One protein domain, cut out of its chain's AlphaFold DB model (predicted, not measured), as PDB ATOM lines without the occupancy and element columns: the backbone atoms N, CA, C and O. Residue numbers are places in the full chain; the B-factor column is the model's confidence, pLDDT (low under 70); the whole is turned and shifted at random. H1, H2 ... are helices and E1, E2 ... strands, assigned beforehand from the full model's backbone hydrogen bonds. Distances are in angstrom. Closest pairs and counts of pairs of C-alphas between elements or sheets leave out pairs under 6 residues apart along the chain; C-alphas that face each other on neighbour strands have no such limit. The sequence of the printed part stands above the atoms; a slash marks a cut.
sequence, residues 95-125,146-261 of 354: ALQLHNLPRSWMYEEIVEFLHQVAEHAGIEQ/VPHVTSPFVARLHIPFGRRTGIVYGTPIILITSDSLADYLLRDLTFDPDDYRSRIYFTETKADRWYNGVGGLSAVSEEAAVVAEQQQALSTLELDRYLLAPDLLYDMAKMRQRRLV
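AT A GLANCE: This is residues 95 to 125 and 146 to 261 of the 354 residues of an uncharacterized protein of Trypanosoma brucei brucei (strain 927/4 GUTat10.1) (UniProt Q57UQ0). A small, strongly twisted sheet of four strands has H1 and H2 over one face and short H4 over the other, and beyond H4 the chain runs off into a loose second lobe of H5, H6, H7 and H8. The long loop of residues 159 to 172 reaches from the sheet to lie between H6 and H8. The printed part has 147 residues, with eight named helices and four named strands in the order E1 H1 E2 E3 H2 H3 E4 H4 H5 H6 H7 H8. The sheet runs E2 E3 E1 E4, antiparallel throughout, and the class is mixed, helices and strands. The whole is compact, with a radius of gyration of the C-alphas of 16.9 A, and spans 45 by 38 by 27 A.

IN THESE COORDINATES: E1, residues 95 to 99, begins at C-alpha 95 (225.825, 228.910, 176.524) and is 13.3 A long. H1, residues 107 to 120, measures 20.2 A. E2 is residues 154 to 158 and E3 residues 173 to 176. H2, residues 179 to 188, measures 13.2 A. H3 is residues 196 to 199, E4 residues 201 to 205 with 13.0 A, H4 residues 208 to 211 and H5 residues 213 to 219. H6, residues 222 to 236, is the longest helix, 20.8 A, from C-alpha 222 (232.183, 216.963, 155.582). H7 is residues 240 to 243. H8, residues 246 to 257, measures 16.8 A and ends at C-alpha 257 (252.566, 214.523, 162.280).

HOW THE PARTS SIT: In the hairpin E2 and E3, N 158 and O 173 are 2.8 A apart, within hydrogen-bond range. E3 and E1 pair through N 96 and O 174, 2.8 A, and E1 and E4 through N 97 and O 203, 2.8 A. E3, H2 H3 and E4 form a split strand-helix-strand unit, two strands of one sheet that follow each other among the strands, with helices between them along the chain and E1 between them in the sheet; its crossover is right-handed. H1 and H2 are on the same face, at heights over the sheet of 10.0 A and 9.2 A; H4 is on the opposite face. The closest C-alphas of H2 and E4 are those of Leu 186 and Phe 202, 5.5 A. H1 and H2 are close but not clearly touching, Ala 118 and Leu 181 having the closest C-alphas, 6.4 A, and stand about perpendicular at 84 degrees. H5 and H6 are close but not clearly touching, with C-alphas 217 and 225 closest at 7.0 A, at a steep tilt of 55 degrees, opposite ways. H7 and H8 are close but not clearly touching, C-alphas 242 and 249 being closest at 6.8 A; H6 and H8 are apart. Every O i to N i+4 pair is within hydrogen-bond range in H1, H2, H6 and H8, while H5 has 0 of 3, and 1 of 4 O i to N i+3 pairs; H3, H4 and H7 are too short for an i+4 pair.

THE WHOLE: The C-alphas of Asp 194 and Ser 221 are the two farthest apart, 47.2 A. Residues 126 to 145 are not printed, and C-alphas 125 and 146 are 22.9 A apart across the cut. The link E2 to E3, 14 residues, is long. Residues 218 to 224, of which 222 to 224 belong to H6, and 239 to 247, of which 240 to 243 belong to H7, stand free. The mean pLDDT of the printed part is 72.4, with 64 residues under 70, among them 207 to 222 and 233 to 261.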
ATOM      1  N   ALA A  95     224.588 228.866 177.293       88.98
ATOM      2  CA  ALA A  95     225.825 228.910 176.524       88.98
ATOM      3  C   ALA A  95     226.400 230.329 176.534       88.98
ATOM      4  O   ALA A  95     225.768 231.267 176.049       88.98
ATOM      5  N   LEU A  96     227.607 230.478 177.070       90.55
ATOM      6  CA  LEU A  96     228.352 231.730 177.098       90.55
ATOM      7  C   LEU A  96     229.575 231.630 176.195       90.55
ATOM      8  O   LEU A  96     230.286 230.631 176.207       90.55
ATOM      9  N   GLN A  97     229.838 232.679 175.434       90.28
ATOM     10  CA  GLN A  97     231.050 232.842 174.647       90.28
ATOM     11  C   GLN A  97     232.041 233.709 175.420       90.28
ATOM     12  O   GLN A  97     231.657 234.715 176.016       90.28
ATOM     13  N   LEU A  98     233.305 233.294 175.410       88.94
ATOM     14  CA  LEU A  98     234.385 233.893 176.179       88.94
ATOM     15  C   LEU A  98     235.293 234.670 175.254       88.94
ATOM     16  O   LEU A  98     235.857 234.118 174.306       88.94
ATOM     17  N   HIS A  99     235.480 235.939 175.571       87.96
ATOM     18  CA  HIS A  99     236.300 236.840 174.781       87.96
ATOM     19  C   HIS A  99     237.558 237.228 175.547       87.96
ATOM     20  O   HIS A  99     237.571 237.250 176.777       87.96
ATOM     21  N   ASN A 100     238.622 237.545 174.804       84.22
ATOM     22  CA  ASN A 100     239.900 238.033 175.341       84.22
ATOM     23  C   ASN A 100     240.572 237.124 176.386       84.22
ATOM     24  O   ASN A 100     241.299 237.606 177.256       84.22
ATOM     25  N   LEU A 101     240.366 235.811 176.285       81.32
ATOM     26  CA  LEU A 101     241.034 234.849 177.154       81.32
ATOM     27  C   LEU A 101     242.567 234.930 176.978       81.32
ATOM     28  O   LEU A 101     243.041 234.991 175.834       81.32
ATOM     29  N   PRO A 102     243.364 234.907 178.065       78.95
ATOM     30  CA  PRO A 102     244.814 234.808 177.951       78.95
ATOM     31  C   PRO A 102     245.231 233.573 177.145       78.95
ATOM     32  O   PRO A 102     244.714 232.478 177.346       78.95
ATOM     33  N   ARG A 103     246.203 233.738 176.239       66.97
ATOM     34  CA  ARG A 103     246.634 232.669 175.312       66.97
ATOM     35  C   ARG A 103     247.267 231.460 176.007       66.97
ATOM     36  O   ARG A 103     247.378 230.412 175.388       66.97
ATOM     37  N   SER A 104     247.722 231.629 177.247       74.21
ATOM     38  CA  SER A 104     248.341 230.576 178.055       74.21
ATOM     39  C   SER A 104     247.333 229.752 178.852       74.21
ATOM     40  O   SER A 104     247.745 228.804 179.506       74.21
ATOM     41  N   TRP A 105     246.053 230.131 178.864       76.26
ATOM     42  CA  TRP A 105     245.046 229.398 179.621       76.26
ATOM     43  C   TRP A 105     244.648 228.133 178.873       76.26
ATOM     44  O   TRP A 105     244.170 228.189 177.737       76.26
ATOM     45  N   MET A 106     244.820 226.999 179.537       75.45
ATOM     46  CA  MET A 106     244.274 225.721 179.124       75.45
ATOM     47  C   MET A 106     242.872 225.551 179.719       75.45
ATOM     48  O   MET A 106     242.314 226.418 180.398       75.45
ATOM     49  N   TYR A 107     242.263 224.409 179.408       77.20
ATOM     50  CA  TYR A 107     240.950 224.028 179.918       77.20
ATOM     51  C   TYR A 107     240.868 224.134 181.448       77.20
ATOM     52  O   TYR A 107     239.873 224.621 181.980       77.20
ATOM     53  N   GLU A 108     241.915 223.691 182.142       81.23
ATOM     54  CA  GLU A 108     241.965 223.623 183.601       81.23
ATOM     55  C   GLU A 108     241.937 225.017 184.226       81.23
ATOM     56  O   GLU A 108     241.131 225.254 185.120       81.23
ATOM     57  N   GLU A 109     242.708 225.969 183.698       83.97
ATOM     58  CA  GLU A 109     242.748 227.345 184.197       83.97
ATOM     59  C   GLU A 109     241.429 228.078 183.939       83.97
ATOM     60  O   GLU A 109     240.984 228.857 184.781       83.97
ATOM     61  N   ILE A 110     240.766 227.813 182.805       85.54
ATOM     62  CA  ILE A 110     239.427 228.362 182.529       85.54
ATOM     63  C   ILE A 110     238.434 227.855 183.574       85.54
ATOM     64  O   ILE A 110     237.641 228.624 184.118       85.54
ATOM     65  N   VAL A 111     238.465 226.553 183.851       87.35
ATOM     66  CA  VAL A 111     237.578 225.930 184.830       87.35
ATOM     67  C   VAL A 111     237.892 226.426 186.241       87.35
ATOM     68  O   VAL A 111     236.971 226.767 186.979       87.35
ATOM     69  N   GLU A 112     239.162 226.519 186.625       88.27
ATOM     70  CA  GLU A 112     239.593 227.052 187.920       88.27
ATOM     71  C   GLU A 112     239.137 228.502 188.108       88.27
ATOM     72  O   GLU A 112     238.552 228.841 189.137       88.27
ATOM     73  N   PHE A 113     239.311 229.341 187.086       89.04
ATOM     74  CA  PHE A 113     238.835 230.719 187.093       89.04
ATOM     75  C   PHE A 113     237.326 230.807 187.367       89.04
ATOM     76  O   PHE A 113     236.896 231.612 188.191       89.04
ATOM     77  N   LEU A 114     236.510 229.952 186.744       90.77
ATOM     78  CA  LEU A 114     235.060 229.942 186.979       90.77
ATOM     79  C   LEU A 114     234.701 229.517 188.402       90.77
ATOM     80  O   LEU A 114     233.752 230.056 188.966       90.77
ATOM     81  N   HIS A 115     235.456 228.589 188.997       90.23
ATOM     82  CA  HIS A 115     235.267 228.224 190.401       90.23
ATOM     83  C   HIS A 115     235.626 229.380 191.334       90.23
ATOM     84  O   HIS A 115     234.858 229.658 192.247       90.23
ATOM     85  N   GLN A 116     236.729 230.092 191.076       89.38
ATOM     86  CA  GLN A 116     237.114 231.279 191.850       89.38
ATOM     87  C   GLN A 116     236.041 232.374 191.762       89.38
ATOM     88  O   GLN A 116     235.694 232.999 192.764       89.38
ATOM     89  N   VAL A 117     235.475 232.585 190.569       90.19
ATOM     90  CA  VAL A 117     234.367 233.526 190.364       90.19
ATOM     91  C   VAL A 117     233.115 233.079 191.122       90.19
ATOM     92  O   VAL A 117     232.491 233.897 191.796       90.19
ATOM     93  N   ALA A 118     232.758 231.793 191.056       90.60
ATOM     94  CA  ALA A 118     231.603 231.249 191.768       90.60
ATOM     95  C   ALA A 118     231.760 231.352 193.294       90.60
ATOM     96  O   ALA A 118     230.821 231.757 193.978       90.60
ATOM     97  N   GLU A 119     232.950 231.049 193.818       89.13
ATOM     98  CA  GLU A 119     233.283 231.173 195.239       89.13
ATOM     99  C   GLU A 119     233.183 232.630 195.706       89.13
ATOM    100  O   GLU A 119     232.530 232.912 196.711       89.13
ATOM    101  N   HIS A 120     233.751 233.572 194.947       84.68
ATOM    102  CA  HIS A 120     233.686 234.999 195.266       84.68
ATOM    103  C   HIS A 120     232.252 235.545 195.233       84.68
ATOM    104  O   HIS A 120     231.866 236.353 196.080       84.68
ATOM    105  N   ALA A 121     231.442 235.089 194.278       87.10
ATOM    106  CA  ALA A 121     230.034 235.449 194.185       87.10
ATOM    107  C   ALA A 121     229.162 234.773 195.265       87.10
ATOM    108  O   ALA A 121     227.984 235.108 195.393       87.10
ATOM    109  N   GLY A 122     229.712 233.830 196.042       85.82
ATOM    110  CA  GLY A 122     228.961 233.053 197.029       85.82
ATOM    111  C   GLY A 122     227.915 232.134 196.394       85.82
ATOM    112  O   GLY A 122     226.886 231.857 197.008       85.82
ATOM    113  N   ILE A 123     228.144 231.698 195.152       85.30
ATOM    114  CA  ILE A 123     227.216 230.841 194.417       85.30
ATOM    115  C   ILE A 123     227.415 229.404 194.884       85.30
ATOM    116  O   ILE A 123     228.474 228.804 194.690       85.30
ATOM    117  N   GLU A 124     226.373 228.845 195.494       80.52
ATOM    118  CA  GLU A 124     226.373 227.457 195.937       80.52
ATOM    119  C   GLU A 124     226.481 226.512 194.733       80.52
ATOM    120  O   GLU A 124     225.901 226.744 193.666       80.52
ATOM    121  N   GLN A 125     227.257 225.441 194.896       78.61
ATOM    122  CA  GLN A 125     227.366 224.412 193.871       78.61
ATOM    123  C   GLN A 125     225.982 223.788 193.645       78.61
ATOM    124  O   GLN A 125     225.304 223.468 194.624       78.61
ATOM    125  N   VAL A 146     240.310 216.586 175.474       50.35
ATOM    126  CA  VAL A 146     240.723 217.049 176.805       50.35
ATOM    127  C   VAL A 146     239.997 216.226 177.876       50.35
ATOM    128  O   VAL A 146     238.772 216.099 177.783       50.35
ATOM    129  N   PRO A 147     240.715 215.661 178.868       51.76
ATOM    130  CA  PRO A 147     240.111 214.880 179.942       51.76
ATOM    131  C   PRO A 147     239.040 215.686 180.685       51.76
ATOM    132  O   PRO A 147     239.193 216.880 180.938       51.76
ATOM    133  N   HIS A 148     237.939 215.018 181.021       53.02
ATOM    134  CA  HIS A 148     236.820 215.592 181.758       53.02
ATOM    135  C   HIS A 148     237.253 215.994 183.179       53.02
ATOM    136  O   HIS A 148     237.157 215.186 184.099       53.02
ATOM    137  N   VAL A 149     237.685 217.241 183.395       53.14
ATOM    138  CA  VAL A 149     237.592 217.831 184.740       53.14
ATOM    139  C   VAL A 149     236.147 218.279 184.905       53.14
ATOM    140  O   VAL A 149     235.712 219.292 184.362       53.14
ATOM    141  N   THR A 150     235.361 217.456 185.592       63.63
ATOM    142  CA  THR A 150     233.932 217.682 185.804       63.63
ATOM    143  C   THR A 150     233.734 218.785 186.841       63.63
ATOM    144  O   THR A 150     233.707 218.523 188.042       63.63
ATOM    145  N   SER A 151     233.615 220.031 186.387       76.64
ATOM    146  CA  SER A 151     233.136 221.124 187.236       76.64
ATOM    147  C   SER A 151     231.627 220.982 187.458       76.64
ATOM    148  O   SER A 151     230.902 220.771 186.485       76.64
ATOM    149  N   PRO A 152     231.106 221.174 188.684       82.62
ATOM    150  CA  PRO A 152     229.663 221.205 188.923       82.62
ATOM    151  C   PRO A 152     228.968 222.360 188.182       82.62
ATOM    152  O   PRO A 152     227.777 222.274 187.878       82.62
ATOM    153  N   PHE A 153     229.709 223.426 187.865       84.54
ATOM    154  CA  PHE A 153     229.198 224.619 187.193       84.54
ATOM    155  C   PHE A 153     229.279 224.550 185.665       84.54
ATOM    156  O   PHE A 153     228.514 225.231 184.981       84.54
ATOM    157  N   VAL A 154     230.198 223.751 185.116       85.85
ATOM    158  CA  VAL A 154     230.450 223.670 183.671       85.85
ATOM    159  C   VAL A 154     230.041 222.297 183.156       85.85
ATOM    160  O   VAL A 154     230.727 221.308 183.387       85.85
ATOM    161  N   ALA A 155     228.954 222.250 182.388       81.34
ATOM    162  CA  ALA A 155     228.531 221.037 181.692       81.34
ATOM    163  C   ALA A 155     229.510 220.674 180.570       81.34
ATOM    164  O   ALA A 155     229.800 219.503 180.328       81.34
ATOM    165  N   ARG A 156     230.001 221.687 179.847       80.87
ATOM    166  CA  ARG A 156     230.920 221.500 178.724       80.87
ATOM    167  C   ARG A 156     231.658 222.787 178.394       80.87
ATOM    168  O   ARG A 156     231.058 223.854 178.396       80.87
ATOM    169  N   LEU A 157     232.922 222.676 178.012       82.60
ATOM    170  CA  LEU A 157     233.690 223.767 177.418       82.60
ATOM    171  C   LEU A 157     234.119 223.336 176.013       82.60
ATOM    172  O   LEU A 157     234.739 222.291 175.829       82.60
ATOM    173  N   HIS A 158     233.729 224.123 175.019       78.39
ATOM    174  CA  HIS A 158     234.079 223.952 173.621       78.39
ATOM    175  C   HIS A 158     235.130 224.992 173.240       78.39
ATOM    176  O   HIS A 158     234.842 226.186 173.156       78.39
ATOM    177  N   ILE A 159     236.348 224.524 172.985       76.23
ATOM    178  CA  ILE A 159     237.420 225.339 172.421       76.23
ATOM    179  C   ILE A 159     237.437 225.045 170.919       76.23
ATOM    180  O   ILE A 159     237.754 223.914 170.542       76.23
ATOM    181  N   PRO A 160     237.049 225.999 170.057       70.27
ATOM    182  CA  PRO A 160     237.041 225.777 168.617       70.27
ATOM    183  C   PRO A 160     238.466 225.492 168.130       70.27
ATOM    184  O   PRO A 160     239.342 226.352 168.165       70.27
ATOM    185  N   PHE A 161     238.704 224.247 167.730       65.88
ATOM    186  CA  PHE A 161     240.000 223.741 167.296       65.88
ATOM    187  C   PHE A 161     239.879 223.178 165.891       65.88
ATOM    188  O   PHE A 161     238.995 222.366 165.614       65.88
ATOM    189  N   GLY A 162     240.763 223.621 165.000       62.23
ATOM    190  CA  GLY A 162     240.728 223.208 163.609       62.23
ATOM    191  C   GLY A 162     241.209 221.777 163.482       62.23
ATOM    192  O   GLY A 162     242.392 221.502 163.681       62.23
ATOM    193  N   ARG A 163     240.307 220.865 163.112       61.55
ATOM    194  CA  ARG A 163     240.586 219.443 162.887       61.55
ATOM    195  C   ARG A 163     241.731 219.250 161.898       61.55
ATOM    196  O   ARG A 163     242.537 218.338 162.072       61.55
ATOM    197  N   ARG A 164     241.803 220.096 160.861       56.85
ATOM    198  CA  ARG A 164     242.881 220.060 159.854       56.85
ATOM    199  C   ARG A 164     244.032 221.005 160.168       56.85
ATOM    200  O   ARG A 164     245.186 220.674 159.905       56.85
ATOM    201  N   THR A 165     243.738 222.189 160.700       57.82
ATOM    202  CA  THR A 165     244.769 223.215 160.892       57.82
ATOM    203  C   THR A 165     245.608 222.972 162.140       57.82
ATOM    204  O   THR A 165     246.775 223.363 162.160       57.82
ATOM    205  N   GLY A 166     245.058 222.300 163.151       57.22
ATOM    206  CA  GLY A 166     245.681 222.162 164.462       57.22
ATOM    207  C   GLY A 166     245.664 223.458 165.282       57.22
ATOM    208  O   GLY A 166     246.373 223.559 166.278       57.22
ATOM    209  N   ILE A 167     244.915 224.466 164.830       58.46
ATOM    210  CA  ILE A 167     244.910 225.819 165.389       58.46
ATOM    211  C   ILE A 167     243.614 226.028 166.166       58.46
ATOM    212  O   ILE A 167     242.536 225.733 165.652       58.46
ATOM    213  N   VAL A 168     243.706 226.569 167.382       66.25
ATOM    214  CA  VAL A 168     242.535 227.106 168.087       66.25
ATOM    215  C   VAL A 168     242.078 228.361 167.350       66.25
ATOM    216  O   VAL A 168     242.837 229.324 167.247       66.25
ATOM    217  N   TYR A 169     240.864 228.343 166.809       66.78
ATOM    218  CA  TYR A 169     240.328 229.427 165.995       66.78
ATOM    219  C   TYR A 169     239.043 229.989 166.593       66.78
ATOM    220  O   TYR A 169     238.083 229.271 166.814       66.78
ATOM    221  N   GLY A 170     238.978 231.297 166.817       71.13
ATOM    222  CA  GLY A 170     237.800 231.933 167.404       71.13
ATOM    223  C   GLY A 170     237.722 231.820 168.928       71.13
ATOM    224  O   GLY A 170     238.713 231.582 169.615       71.13
ATOM    225  N   THR A 171     236.533 232.081 169.461       80.31
ATOM    226  CA  THR A 171     236.299 232.283 170.895       80.31
ATOM    227  C   THR A 171     235.687 231.041 171.545       80.31
ATOM    228  O   THR A 171     234.734 230.474 170.999       80.31
ATOM    229  N   PRO A 172     236.224 230.587 172.693       83.36
ATOM    230  CA  PRO A 172     235.697 229.425 173.387       83.36
ATOM    231  C   PRO A 172     234.267 229.655 173.873       83.36
ATOM    232  O   PRO A 172     233.845 230.784 174.132       83.36
ATOM    233  N   ILE A 173     233.516 228.564 173.985       85.99
ATOM    234  CA  ILE A 173     232.110 228.565 174.382       85.99
ATOM    235  C   ILE A 173     231.936 227.615 175.556       85.99
ATOM    236  O   ILE A 173     232.314 226.450 175.481       85.99
ATOM    237  N   ILE A 174     231.339 228.105 176.632       88.21
ATOM    238  CA  ILE A 174     231.072 227.353 177.851       88.21
ATOM    239  C   ILE A 174     229.581 227.133 177.992       88.21
ATOM    240  O   ILE A 174     228.779 228.049 177.837       88.21
ATOM    241  N   LEU A 175     229.223 225.908 178.337       88.28
ATOM    242  CA  LEU A 175     227.895 225.504 178.750       88.28
ATOM    243  C   LEU A 175     227.857 225.475 180.282       88.28
ATOM    244  O   LEU A 175     228.492 224.620 180.901       88.28
ATOM    245  N   ILE A 176     227.135 226.421 180.879       88.46
ATOM    246  CA  ILE A 176     227.040 226.617 182.329       88.46
ATOM    247  C   ILE A 176     225.727 226.038 182.853       88.46
ATOM    248  O   ILE A 176     224.658 226.347 182.326       88.46
ATOM    249  N   THR A 177     225.811 225.217 183.900       86.88
ATOM    250  CA  THR A 177     224.663 224.568 184.564       86.88
ATOM    251  C   THR A 177     223.930 225.486 185.545       86.88
ATOM    252  O   THR A 177     222.764 225.253 185.845       86.88
ATOM    253  N   SER A 178     224.611 226.509 186.066       86.87
ATOM    254  CA  SER A 178     224.088 227.453 187.054       86.87
ATOM    255  C   SER A 178     223.656 228.770 186.399       86.87
ATOM    256  O   SER A 178     224.489 229.531 185.899       86.87
ATOM    257  N   ASP A 179     222.354 229.067 186.440       88.15
ATOM    258  CA  ASP A 179     221.800 230.336 185.946       88.15
ATOM    259  C   ASP A 179     222.381 231.544 186.708       88.15
ATOM    260  O   ASP A 179     222.686 232.563 186.088       88.15
ATOM    261  N   SER A 180     222.619 231.415 188.020       89.44
ATOM    262  CA  SER A 180     223.199 232.485 188.845       89.44
ATOM    263  C   SER A 180     224.645 232.794 188.467       89.44
ATOM    264  O   SER A 180     225.028 233.960 188.421       89.44
ATOM    265  N   LEU A 181     225.445 231.770 188.145       90.98
ATOM    266  CA  LEU A 181     226.809 231.984 187.658       90.98
ATOM    267  C   LEU A 181     226.797 232.644 186.280       90.98
ATOM    268  O   LEU A 181     227.589 233.547 186.026       90.98
ATOM    269  N   ALA A 182     225.884 232.226 185.403       91.05
ATOM    270  CA  ALA A 182     225.758 232.827 184.084       91.05
ATOM    271  C   ALA A 182     225.373 234.315 184.159       91.05
ATOM    272  O   ALA A 182     225.960 235.129 183.449       91.05
ATOM    273  N   ASP A 183     224.433 234.680 185.032       91.62
ATOM    274  CA  ASP A 183     224.046 236.078 185.231       91.62
ATOM    275  C   ASP A 183     225.185 236.912 185.834       91.62
ATOM    276  O   ASP A 183     225.445 238.017 185.347       91.62
ATOM    277  N   TYR A 184     225.924 236.358 186.804       91.58
ATOM    278  CA  TYR A 184     227.081 237.028 187.401       91.58
ATOM    279  C   TYR A 184     228.167 237.318 186.358       91.58
ATOM    280  O   TYR A 184     228.647 238.444 186.250       91.58
ATOM    281  N   LEU A 185     228.506 236.330 185.524       92.26
ATOM    282  CA  LEU A 185     229.511 236.479 184.466       92.26
ATOM    283  C   LEU A 185     229.119 237.506 183.395       92.26
ATOM    284  O   LEU A 185     229.996 238.139 182.811       92.26
ATOM    285  N   LEU A 186     227.822 237.662 183.114       91.42
ATOM    286  CA  LEU A 186     227.325 238.567 182.074       91.42
ATOM    287  C   LEU A 186     227.190 240.023 182.531       91.42
ATOM    288  O   LEU A 186     227.298 240.920 181.696       91.42
ATOM    289  N   ARG A 187     226.875 240.265 183.808       88.78
ATOM    290  CA  ARG A 187     226.469 241.601 184.288       88.78
ATOM    291  C   ARG A 187     227.316 242.136 185.430       88.78
ATOM    292  O   ARG A 187     227.607 243.329 185.444       88.78
ATOM    293  N   ASP A 188     227.699 241.268 186.358       87.24
ATOM    294  CA  ASP A 188     228.231 241.678 187.661       87.24
ATOM    295  C   ASP A 188     229.743 241.451 187.785       87.24
ATOM    296  O   ASP A 188     230.374 241.913 188.741       87.24
ATOM    297  N   LEU A 189     230.342 240.758 186.812       87.48
ATOM    298  CA  LEU A 189     231.769 240.490 186.782       87.48
ATOM    299  C   LEU A 189     232.546 241.799 186.626       87.48
ATOM    300  O   LEU A 189     232.583 242.416 185.563       87.48
ATOM    301  N   THR A 190     233.190 242.201 187.714       85.67
ATOM    302  CA  THR A 190     234.024 243.394 187.785       85.67
ATOM    303  C   THR A 190     235.398 243.008 188.313       85.67
ATOM    304  O   THR A 190     235.531 242.231 189.261       85.67
ATOM    305  N   PHE A 191     236.424 243.538 187.659       85.78
ATOM    306  CA  PHE A 191     237.822 243.368 188.032       85.78
ATOM    307  C   PHE A 191     238.435 244.726 188.327       85.78
ATOM    308  O   PHE A 191     237.934 245.760 187.873       85.78
ATOM    309  N   ASP A 192     239.556 244.709 189.036       86.44
ATOM    310  CA  ASP A 192     240.374 245.902 189.200       86.44
ATOM    311  C   ASP A 192     240.881 246.355 187.820       86.44
ATOM    312  O   ASP A 192     241.230 245.512 186.987       86.44
ATOM    313  N   PRO A 193     240.943 247.669 187.546       83.90
ATOM    314  CA  PRO A 193     241.373 248.177 186.240       83.90
ATOM    315  C   PRO A 193     242.819 247.788 185.893       83.90
ATOM    316  O   PRO A 193     243.175 247.736 184.717       83.90
ATOM    317  N   ASP A 194     243.630 247.485 186.911       86.37
ATOM    318  CA  ASP A 194     245.017 247.038 186.772       86.37
ATOM    319  C   ASP A 194     245.142 245.514 186.591       86.37
ATOM    320  O   ASP A 194     246.207 245.015 186.221       86.37
ATOM    321  N   ASP A 195     244.067 244.753 186.826       86.89
ATOM    322  CA  ASP A 195     244.059 243.311 186.602       86.89
ATOM    323  C   ASP A 195     243.921 243.029 185.101       86.89
ATOM    324  O   ASP A 195     243.024 243.535 184.421       86.89
ATOM    325  N   TYR A 196     244.782 242.168 184.559       84.49
ATOM    326  CA  TYR A 196     244.688 241.731 183.165       84.49
ATOM    327  C   TYR A 196     243.362 241.012 182.870       84.49
ATOM    328  O   TYR A 196     242.908 241.015 181.721       84.49
ATOM    329  N   ARG A 197     242.725 240.427 183.894       85.57
ATOM    330  CA  ARG A 197     241.424 239.749 183.798       85.57
ATOM    331  C   ARG A 197     240.276 240.706 183.485       85.57
ATOM    332  O   ARG A 197     239.287 240.265 182.914       85.57
ATOM    333  N   SER A 198     240.437 242.009 183.734       85.48
ATOM    334  CA  SER A 198     239.460 243.052 183.366       85.48
ATOM    335  C   SER A 198     239.114 243.092 181.878       85.48
ATOM    336  O   SER A 198     238.064 243.595 181.489       85.48
ATOM    337  N   ARG A 199     239.986 242.540 181.027       86.07
ATOM    338  CA  ARG A 199     239.768 242.455 179.580       86.07
ATOM    339  C   ARG A 199     238.839 241.312 179.184       86.07
ATOM    340  O   ARG A 199     238.345 241.328 178.056       86.07
ATOM    341  N   ILE A 200     238.653 240.324 180.059       89.00
ATOM    342  CA  ILE A 200     237.840 239.132 179.817       89.00
ATOM    343  C   ILE A 200     236.374 239.507 180.004       89.00
ATOM    344  O   ILE A 200     235.989 240.051 181.035       89.00
ATOM    345  N   TYR A 201     235.548 239.187 179.012       90.03
ATOM    346  CA  TYR A 201     234.107 239.407 179.081       90.03
ATOM    347  C   TYR A 201     233.341 238.261 178.423       90.03
ATOM    348  O   TYR A 201     233.887 237.485 177.628       90.03
ATOM    349  N   PHE A 202     232.058 238.172 178.766       92.42
ATOM    350  CA  PHE A 202     231.175 237.081 178.377       92.42
ATOM    351  C   PHE A 202     230.007 237.607 177.550       92.42
ATOM    352  O   PHE A 202     229.453 238.665 177.840       92.42
ATOM    353  N   THR A 203     229.600 236.848 176.534       91.76
ATOM    354  CA  THR A 203     228.374 237.129 175.774       91.76
ATOM    355  C   THR A 203     227.512 235.886 175.671       91.76
ATOM    356  O   THR A 203     228.008 234.790 175.415       91.76
ATOM    357  N   GLU A 204     226.202 236.042 175.819       90.17
ATOM    358  CA  GLU A 204     225.283 234.918 175.676       90.17
ATOM    359  C   GLU A 204     225.166 234.480 174.209       90.17
ATOM    360  O   GLU A 204     225.032 235.295 173.297       90.17
ATOM    361  N   THR A 205     225.226 233.170 173.978       85.41
ATOM    362  CA  THR A 205     225.082 232.544 172.661       85.41
ATOM    363  C   THR A 205     223.956 231.516 172.705       85.41
ATOM    364  O   THR A 205     223.675 230.911 173.735       85.41
ATOM    365  N   LYS A 206     223.284 231.281 171.573       79.11
ATOM    366  CA  LYS A 206     222.250 230.242 171.486       79.11
ATOM    367  C   LYS A 206     222.879 228.856 171.672       79.11
ATOM    368  O   LYS A 206     223.679 228.424 170.841       79.11
ATOM    369  N   ALA A 207     222.481 228.156 172.733       67.64
ATOM    370  CA  ALA A 207     222.973 226.817 173.062       67.64
ATOM    371  C   ALA A 207     222.637 225.768 171.981       67.64
ATOM    372  O   ALA A 207     223.386 224.812 171.780       67.64
ATOM    373  N   ASP A 208     221.553 225.992 171.236       59.60
ATOM    374  CA  ASP A 208     220.971 225.056 170.264       59.60
ATOM    375  C   ASP A 208     221.934 224.662 169.124       59.60
ATOM    376  O   ASP A 208     221.916 223.541 168.616       59.60
ATOM    377  N   ARG A 209     222.865 225.560 168.771       56.65
ATOM    378  CA  ARG A 209     223.887 225.297 167.745       56.65
ATOM    379  C   ARG A 209     224.954 224.299 168.207       56.65
ATOM    380  O   ARG A 209     225.584 223.651 167.378       56.65
ATOM    381  N   TRP A 210     225.157 224.182 169.516       55.34
ATOM    382  CA  TRP A 210     226.273 223.442 170.115       55.34
ATOM    383  C   TRP A 210     225.826 222.138 170.768       55.34
ATOM    384  O   TRP A 210     226.563 221.157 170.703       55.34
ATOM    385  N   TYR A 211     224.599 222.090 171.300       50.07
ATOM    386  CA  TYR A 211     223.975 220.844 171.755       50.07
ATOM    387  C   TYR A 211     223.792 219.851 170.613       50.07
ATOM    388  O   TYR A 211     224.160 218.686 170.738       50.07
ATOM    389  N   ASN A 212     223.343 220.342 169.459       47.21
ATOM    390  CA  ASN A 212     223.227 219.524 168.261       47.21
ATOM    391  C   ASN A 212     224.559 219.402 167.504       47.21
ATOM    392  O   ASN A 212     224.654 218.600 166.593       47.21
ATOM    393  N   GLY A 213     225.608 220.151 167.861       43.65
ATOM    394  CA  GLY A 213     226.821 220.331 167.051       43.65
ATOM    395  C   GLY A 213     227.814 219.160 167.019       43.65
ATOM    396  O   GLY A 213     228.674 219.138 166.144       43.65
ATOM    397  N   VAL A 214     227.696 218.167 167.909       46.23
ATOM    398  CA  VAL A 214     228.538 216.948 167.839       46.23
ATOM    399  C   VAL A 214     227.923 215.887 166.925       46.23
ATOM    400  O   VAL A 214     228.657 215.164 166.266       46.23
ATOM    401  N   GLY A 215     226.590 215.854 166.812       34.23
ATOM    402  CA  GLY A 215     225.861 215.003 165.860       34.23
ATOM    403  C   GLY A 215     225.369 215.733 164.600       34.23
ATOM    404  O   GLY A 215     224.952 215.102 163.639       34.23
ATOM    405  N   GLY A 216     225.419 217.065 164.572       35.00
ATOM    406  CA  GLY A 216     224.749 217.921 163.583       35.00
ATOM    407  C   GLY A 216     225.669 218.530 162.531       35.00
ATOM    408  O   GLY A 216     225.184 218.985 161.497       35.00
ATOM    409  N   LEU A 217     226.995 218.446 162.709       44.12
ATOM    410  CA  LEU A 217     227.921 218.562 161.574       44.12
ATOM    411  C   LEU A 217     227.757 217.390 160.590       44.12
ATOM    412  O   LEU A 217     228.245 217.474 159.473       44.12
ATOM    413  N   SER A 218     227.024 216.335 160.968       40.63
ATOM    414  CA  SER A 218     226.681 215.220 160.082       40.63
ATOM    415  C   SER A 218     225.669 215.584 158.986       40.63
ATOM    416  O   SER A 218     225.514 214.811 158.045       40.63
ATOM    417  N   ALA A 219     224.956 216.712 159.094       46.14
ATOM    418  CA  ALA A 219     223.948 217.114 158.105       46.14
ATOM    419  C   ALA A 219     224.516 217.992 156.974       46.14
ATOM    420  O   ALA A 219     223.851 218.213 155.963       46.14
ATOM    421  N   VAL A 220     225.740 218.493 157.134       54.89
ATOM    422  CA  VAL A 220     226.467 219.250 156.114       54.89
ATOM    423  C   VAL A 220     227.571 218.339 155.591       54.89
ATOM    424  O   VAL A 220     228.227 217.678 156.390       54.89
ATOM    425  N   SER A 221     227.767 218.280 154.266       61.24
ATOM    426  CA  SER A 221     228.892 217.538 153.674       61.24
ATOM    427  C   SER A 221     230.174 217.864 154.446       61.24
ATOM    428  O   SER A 221     230.466 219.039 154.686       61.24
ATOM    429  N   GLU A 222     230.922 216.832 154.844       67.19
ATOM    430  CA  GLU A 222     232.183 216.963 155.582       67.19
ATOM    431  C   GLU A 222     233.118 217.981 154.909       67.19
ATOM    432  O   GLU A 222     233.775 218.776 155.577       67.19
ATOM    433  N   GLU A 223     233.104 218.029 153.578       72.78
ATOM    434  CA  GLU A 223     233.880 218.968 152.769       72.78
ATOM    435  C   GLU A 223     233.452 220.420 153.008       72.78
ATOM    436  O   GLU A 223     234.294 221.291 153.215       72.78
ATOM    437  N   ALA A 224     232.146 220.692 153.043       75.37
ATOM    438  CA  ALA A 224     231.622 222.028 153.308       75.37
ATOM    439  C   ALA A 224     231.873 222.459 154.762       75.37
ATOM    440  O   ALA A 224     232.189 223.624 155.009       75.37
ATOM    441  N   ALA A 225     231.798 221.524 155.715       69.89
ATOM    442  CA  ALA A 225     232.163 221.786 157.105       69.89
ATOM    443  C   ALA A 225     233.651 222.155 157.232       69.89
ATOM    444  O   ALA A 225     233.986 223.120 157.914       69.89
ATOM    445  N   VAL A 226     234.529 221.447 156.515       68.91
ATOM    446  CA  VAL A 226     235.966 221.742 156.467       68.91
ATOM    447  C   VAL A 226     236.255 223.096 155.821       68.91
ATOM    448  O   VAL A 226     237.084 223.840 156.335       68.91
ATOM    449  N   VAL A 227     235.594 223.438 154.712       75.83
ATOM    450  CA  VAL A 227     235.794 224.741 154.054       75.83
ATOM    451  C   VAL A 227     235.346 225.876 154.974       75.83
ATOM    452  O   VAL A 227     236.071 226.858 155.125       75.83
ATOM    453  N   ALA A 228     234.199 225.728 155.641       75.54
ATOM    454  CA  ALA A 228     233.718 226.708 156.609       75.54
ATOM    455  C   ALA A 228     234.660 226.833 157.819       75.54
ATOM    456  O   ALA A 228     234.970 227.947 158.239       75.54
ATOM    457  N   GLU A 229     235.158 225.710 158.345       68.48
ATOM    458  CA  GLU A 229     236.172 225.668 159.405       68.48
ATOM    459  C   GLU A 229     237.445 226.402 158.977       68.48
ATOM    460  O   GLU A 229     237.945 227.253 159.708       68.48
ATOM    461  N   GLN A 230     237.954 226.117 157.777       68.47
ATOM    462  CA  GLN A 230     239.153 226.751 157.243       68.47
ATOM    463  C   GLN A 230     238.946 228.251 157.042       68.47
ATOM    464  O   GLN A 230     239.817 229.039 157.395       68.47
ATOM    465  N   GLN A 231     237.798 228.663 156.509       72.68
ATOM    466  CA  GLN A 231     237.486 230.072 156.297       72.68
ATOM    467  C   GLN A 231     237.339 230.815 157.631       72.68
ATOM    468  O   GLN A 231     237.866 231.916 157.780       72.68
ATOM    469  N   GLN A 232     236.704 230.195 158.631       70.79
ATOM    470  CA  GLN A 232     236.607 230.753 159.977       70.79
ATOM    471  C   GLN A 232     237.985 230.833 160.644       70.79
ATOM    472  O   GLN A 232     238.317 231.867 161.232       70.79
ATOM    473  N   ALA A 233     238.805 229.789 160.502       66.31
ATOM    474  CA  ALA A 233     240.185 229.785 160.954       66.31
ATOM    475  C   ALA A 233     240.936 230.949 160.323       66.31
ATOM    476  O   ALA A 233     241.372 231.817 161.056       66.31
ATOM    477  N   LEU A 234     240.967 231.070 158.997       67.63
ATOM    478  CA  LEU A 234     241.637 232.175 158.305       67.63
ATOM    479  C   LEU A 234     241.110 233.556 158.713       67.63
ATOM    480  O   LEU A 234     241.902 234.478 158.864       67.63
ATOM    481  N   SER A 235     239.801 233.705 158.936       69.82
ATOM    482  CA  SER A 235     239.223 234.990 159.356       69.82
ATOM    483  C   SER A 235     239.599 235.396 160.786       69.82
ATOM    484  O   SER A 235     239.610 236.579 161.106       69.82
ATOM    485  N   THR A 236     239.893 234.419 161.648       65.82
ATOM    486  CA  THR A 236     240.266 234.635 163.058       65.82
ATOM    487  C   THR A 236     241.766 234.486 163.302       65.82
ATOM    488  O   THR A 236     242.266 234.831 164.374       65.82
ATOM    489  N   LEU A 237     242.494 233.978 162.309       63.27
ATOM    490  CA  LEU A 237     243.930 233.797 162.329       63.27
ATOM    491  C   LEU A 237     244.562 235.165 162.091       63.27
ATOM    492  O   LEU A 237     244.812 235.590 160.968       63.27
ATOM    493  N   GLU A 238     244.823 235.863 163.188       62.83
ATOM    494  CA  GLU A 238     245.736 236.997 163.203       62.83
ATOM    495  C   GLU A 238     247.131 236.468 162.817       62.83
ATOM    496  O   GLU A 238     247.866 235.966 163.668       62.83
ATOM    497  N   LEU A 239     247.473 236.509 161.520       51.51
ATOM    498  CA  LEU A 239     248.748 236.028 160.955       51.51
ATOM    499  C   LEU A 239     249.961 236.628 161.678       51.51
ATOM    500  O   LEU A 239     250.959 235.938 161.896       51.51
ATOM    501  N   ASP A 240     249.820 237.862 162.158       54.43
ATOM    502  CA  ASP A 240     250.807 238.561 162.981       54.43
ATOM    503  C   ASP A 240     251.186 237.776 164.250       54.43
ATOM    504  O   ASP A 240     252.315 237.872 164.731       54.43
ATOM    505  N   ARG A 241     250.288 236.926 164.774       53.21
ATOM    506  CA  ARG A 241     250.566 236.061 165.935       53.21
ATOM    507  C   ARG A 241     251.519 234.912 165.624       53.21
ATOM    508  O   ARG A 241     252.231 234.487 166.528       53.21
ATOM    509  N   TYR A 242     251.524 234.404 164.393       52.12
ATOM    510  CA  TYR A 242     252.351 233.260 163.986       52.12
ATOM    511  C   TYR A 242     253.665 233.689 163.339       52.12
ATOM    512  O   TYR A 242     254.649 232.959 163.416       52.12
ATOM    513  N   LEU A 243     253.714 234.902 162.780       52.76
ATOM    514  CA  LEU A 243     254.953 235.520 162.305       52.76
ATOM    515  C   LEU A 243     255.959 235.774 163.442       52.76
ATOM    516  O   LEU A 243     257.163 235.736 163.209       52.76
ATOM    517  N   LEU A 244     255.479 235.990 164.673       53.54
ATOM    518  CA  LEU A 244     256.314 236.268 165.852       53.54
ATOM    519  C   LEU A 244     256.707 235.021 166.666       53.54
ATOM    520  O   LEU A 244     257.497 235.137 167.601       53.54
ATOM    521  N   ALA A 245     256.172 233.842 166.337       53.85
ATOM    522  CA  ALA A 245     256.428 232.600 167.069       53.85
ATOM    523  C   ALA A 245     256.656 231.424 166.096       53.85
ATOM    524  O   ALA A 245     255.774 230.574 165.934       53.85
ATOM    525  N   PRO A 246     257.830 231.352 165.437       55.85
ATOM    526  CA  PRO A 246     258.155 230.257 164.519       55.85
ATOM    527  C   PRO A 246     258.122 228.882 165.208       55.85
ATOM    528  O   PRO A 246     257.743 227.892 164.583       55.85
ATOM    529  N   ASP A 247     258.417 228.829 166.508       59.89
ATOM    530  CA  ASP A 247     258.364 227.600 167.309       59.89
ATOM    531  C   ASP A 247     256.936 227.044 167.415       59.89
ATOM    532  O   ASP A 247     256.735 225.837 167.365       59.89
ATOM    533  N   LEU A 248     255.922 227.913 167.454       54.93
ATOM    534  CA  LEU A 248     254.512 227.514 167.482       54.93
ATOM    535  C   LEU A 248     254.080 226.897 166.149       54.93
ATOM    536  O   LEU A 248     253.334 225.922 166.132       54.93
ATOM    537  N   LEU A 249     254.574 227.424 165.023       57.02
ATOM    538  CA  LEU A 249     254.373 226.804 163.709       57.02
ATOM    539  C   LEU A 249     255.055 225.433 163.638       57.02
ATOM    540  O   LEU A 249     254.464 224.490 163.107       57.02
ATOM    541  N   TYR A 250     256.254 225.306 164.213       56.42
ATOM    542  CA  TYR A 250     256.981 224.042 164.292       56.42
ATOM    543  C   TYR A 250     256.262 223.014 165.176       56.42
ATOM    544  O   TYR A 250     256.083 221.868 164.761       56.42
ATOM    545  N   ASP A 251     255.771 223.417 166.345       61.65
ATOM    546  CA  ASP A 251     255.017 222.551 167.250       61.65
ATOM    547  C   ASP A 251     253.683 222.130 166.640       61.65
ATOM    548  O   ASP A 251     253.326 220.954 166.702       61.65
ATOM    549  N   MET A 252     252.973 223.034 165.961       52.80
ATOM    550  CA  MET A 252     251.758 222.685 165.225       52.80
ATOM    551  C   MET A 252     252.048 221.721 164.072       52.80
ATOM    552  O   MET A 252     251.307 220.757 163.894       52.80
ATOM    553  N   ALA A 253     253.133 221.913 163.315       56.47
ATOM    554  CA  ALA A 253     253.544 220.982 162.264       56.47
ATOM    555  C   ALA A 253     253.929 219.603 162.835       56.47
ATOM    556  O   ALA A 253     253.524 218.564 162.310       56.47
ATOM    557  N   LYS A 254     254.636 219.576 163.968       60.21
ATOM    558  CA  LYS A 254     255.006 218.351 164.685       60.21
ATOM    559  C   LYS A 254     253.791 217.647 165.296       60.21
ATOM    560  O   LYS A 254     253.723 216.418 165.286       60.21
ATOM    561  N   MET A 255     252.801 218.396 165.784       51.53
ATOM    562  CA  MET A 255     251.519 217.852 166.242       51.53
ATOM    563  C   MET A 255     250.664 217.337 165.079       51.53
ATOM    564  O   MET A 255     250.021 216.302 165.236       51.53
ATOM    565  N   ARG A 256     250.716 217.971 163.894       51.05
ATOM    566  CA  ARG A 256     250.088 217.441 162.666       51.05
ATOM    567  C   ARG A 256     250.647 216.067 162.295       51.05
ATOM    568  O   ARG A 256     249.873 215.192 161.922       51.05
ATOM    569  N   GLN A 257     251.953 215.846 162.471       50.81
ATOM    570  CA  GLN A 257     252.566 214.523 162.280       50.81
ATOM    571  C   GLN A 257     252.179 213.523 163.381       50.81
ATOM    572  O   GLN A 257     252.007 212.338 163.115       50.81
ATOM    573  N   ARG A 258     252.024 213.985 164.628       51.32
ATOM    574  CA  ARG A 258     251.738 213.144 165.806       51.32
ATOM    575  C   ARG A 258     250.255 212.975 166.123       51.32
ATOM    576  O   ARG A 258     249.910 212.698 167.272       51.32
ATOM    577  N   ARG A 259     249.367 213.120 165.139       52.36
ATOM    578  CA  ARG A 259     247.933 212.893 165.344       52.36
ATOM    579  C   ARG A 259     247.717 211.490 165.926       52.36
ATOM    580  O   ARG A 259     247.925 210.488 165.247       52.36
ATOM    581  N   LEU A 260     247.298 211.433 167.193       53.91
ATOM    582  CA  LEU A 260     246.893 210.198 167.858       53.91
ATOM    583  C   LEU A 260     245.684 209.640 167.109       53.91
ATOM    584  O   LEU A 260     244.583 210.189 167.143       53.91
ATOM    585  N   VAL A 261     245.930 208.566 166.372       55.83
ATOM    586  CA  VAL A 261     244.922 207.825 165.622       55.83
ATOM    587  C   VAL A 261     244.010 207.149 166.638       55.83
ATOM    588  O   VAL A 261     244.386 206.163 167.270       55.83
TER     589      VAL A 261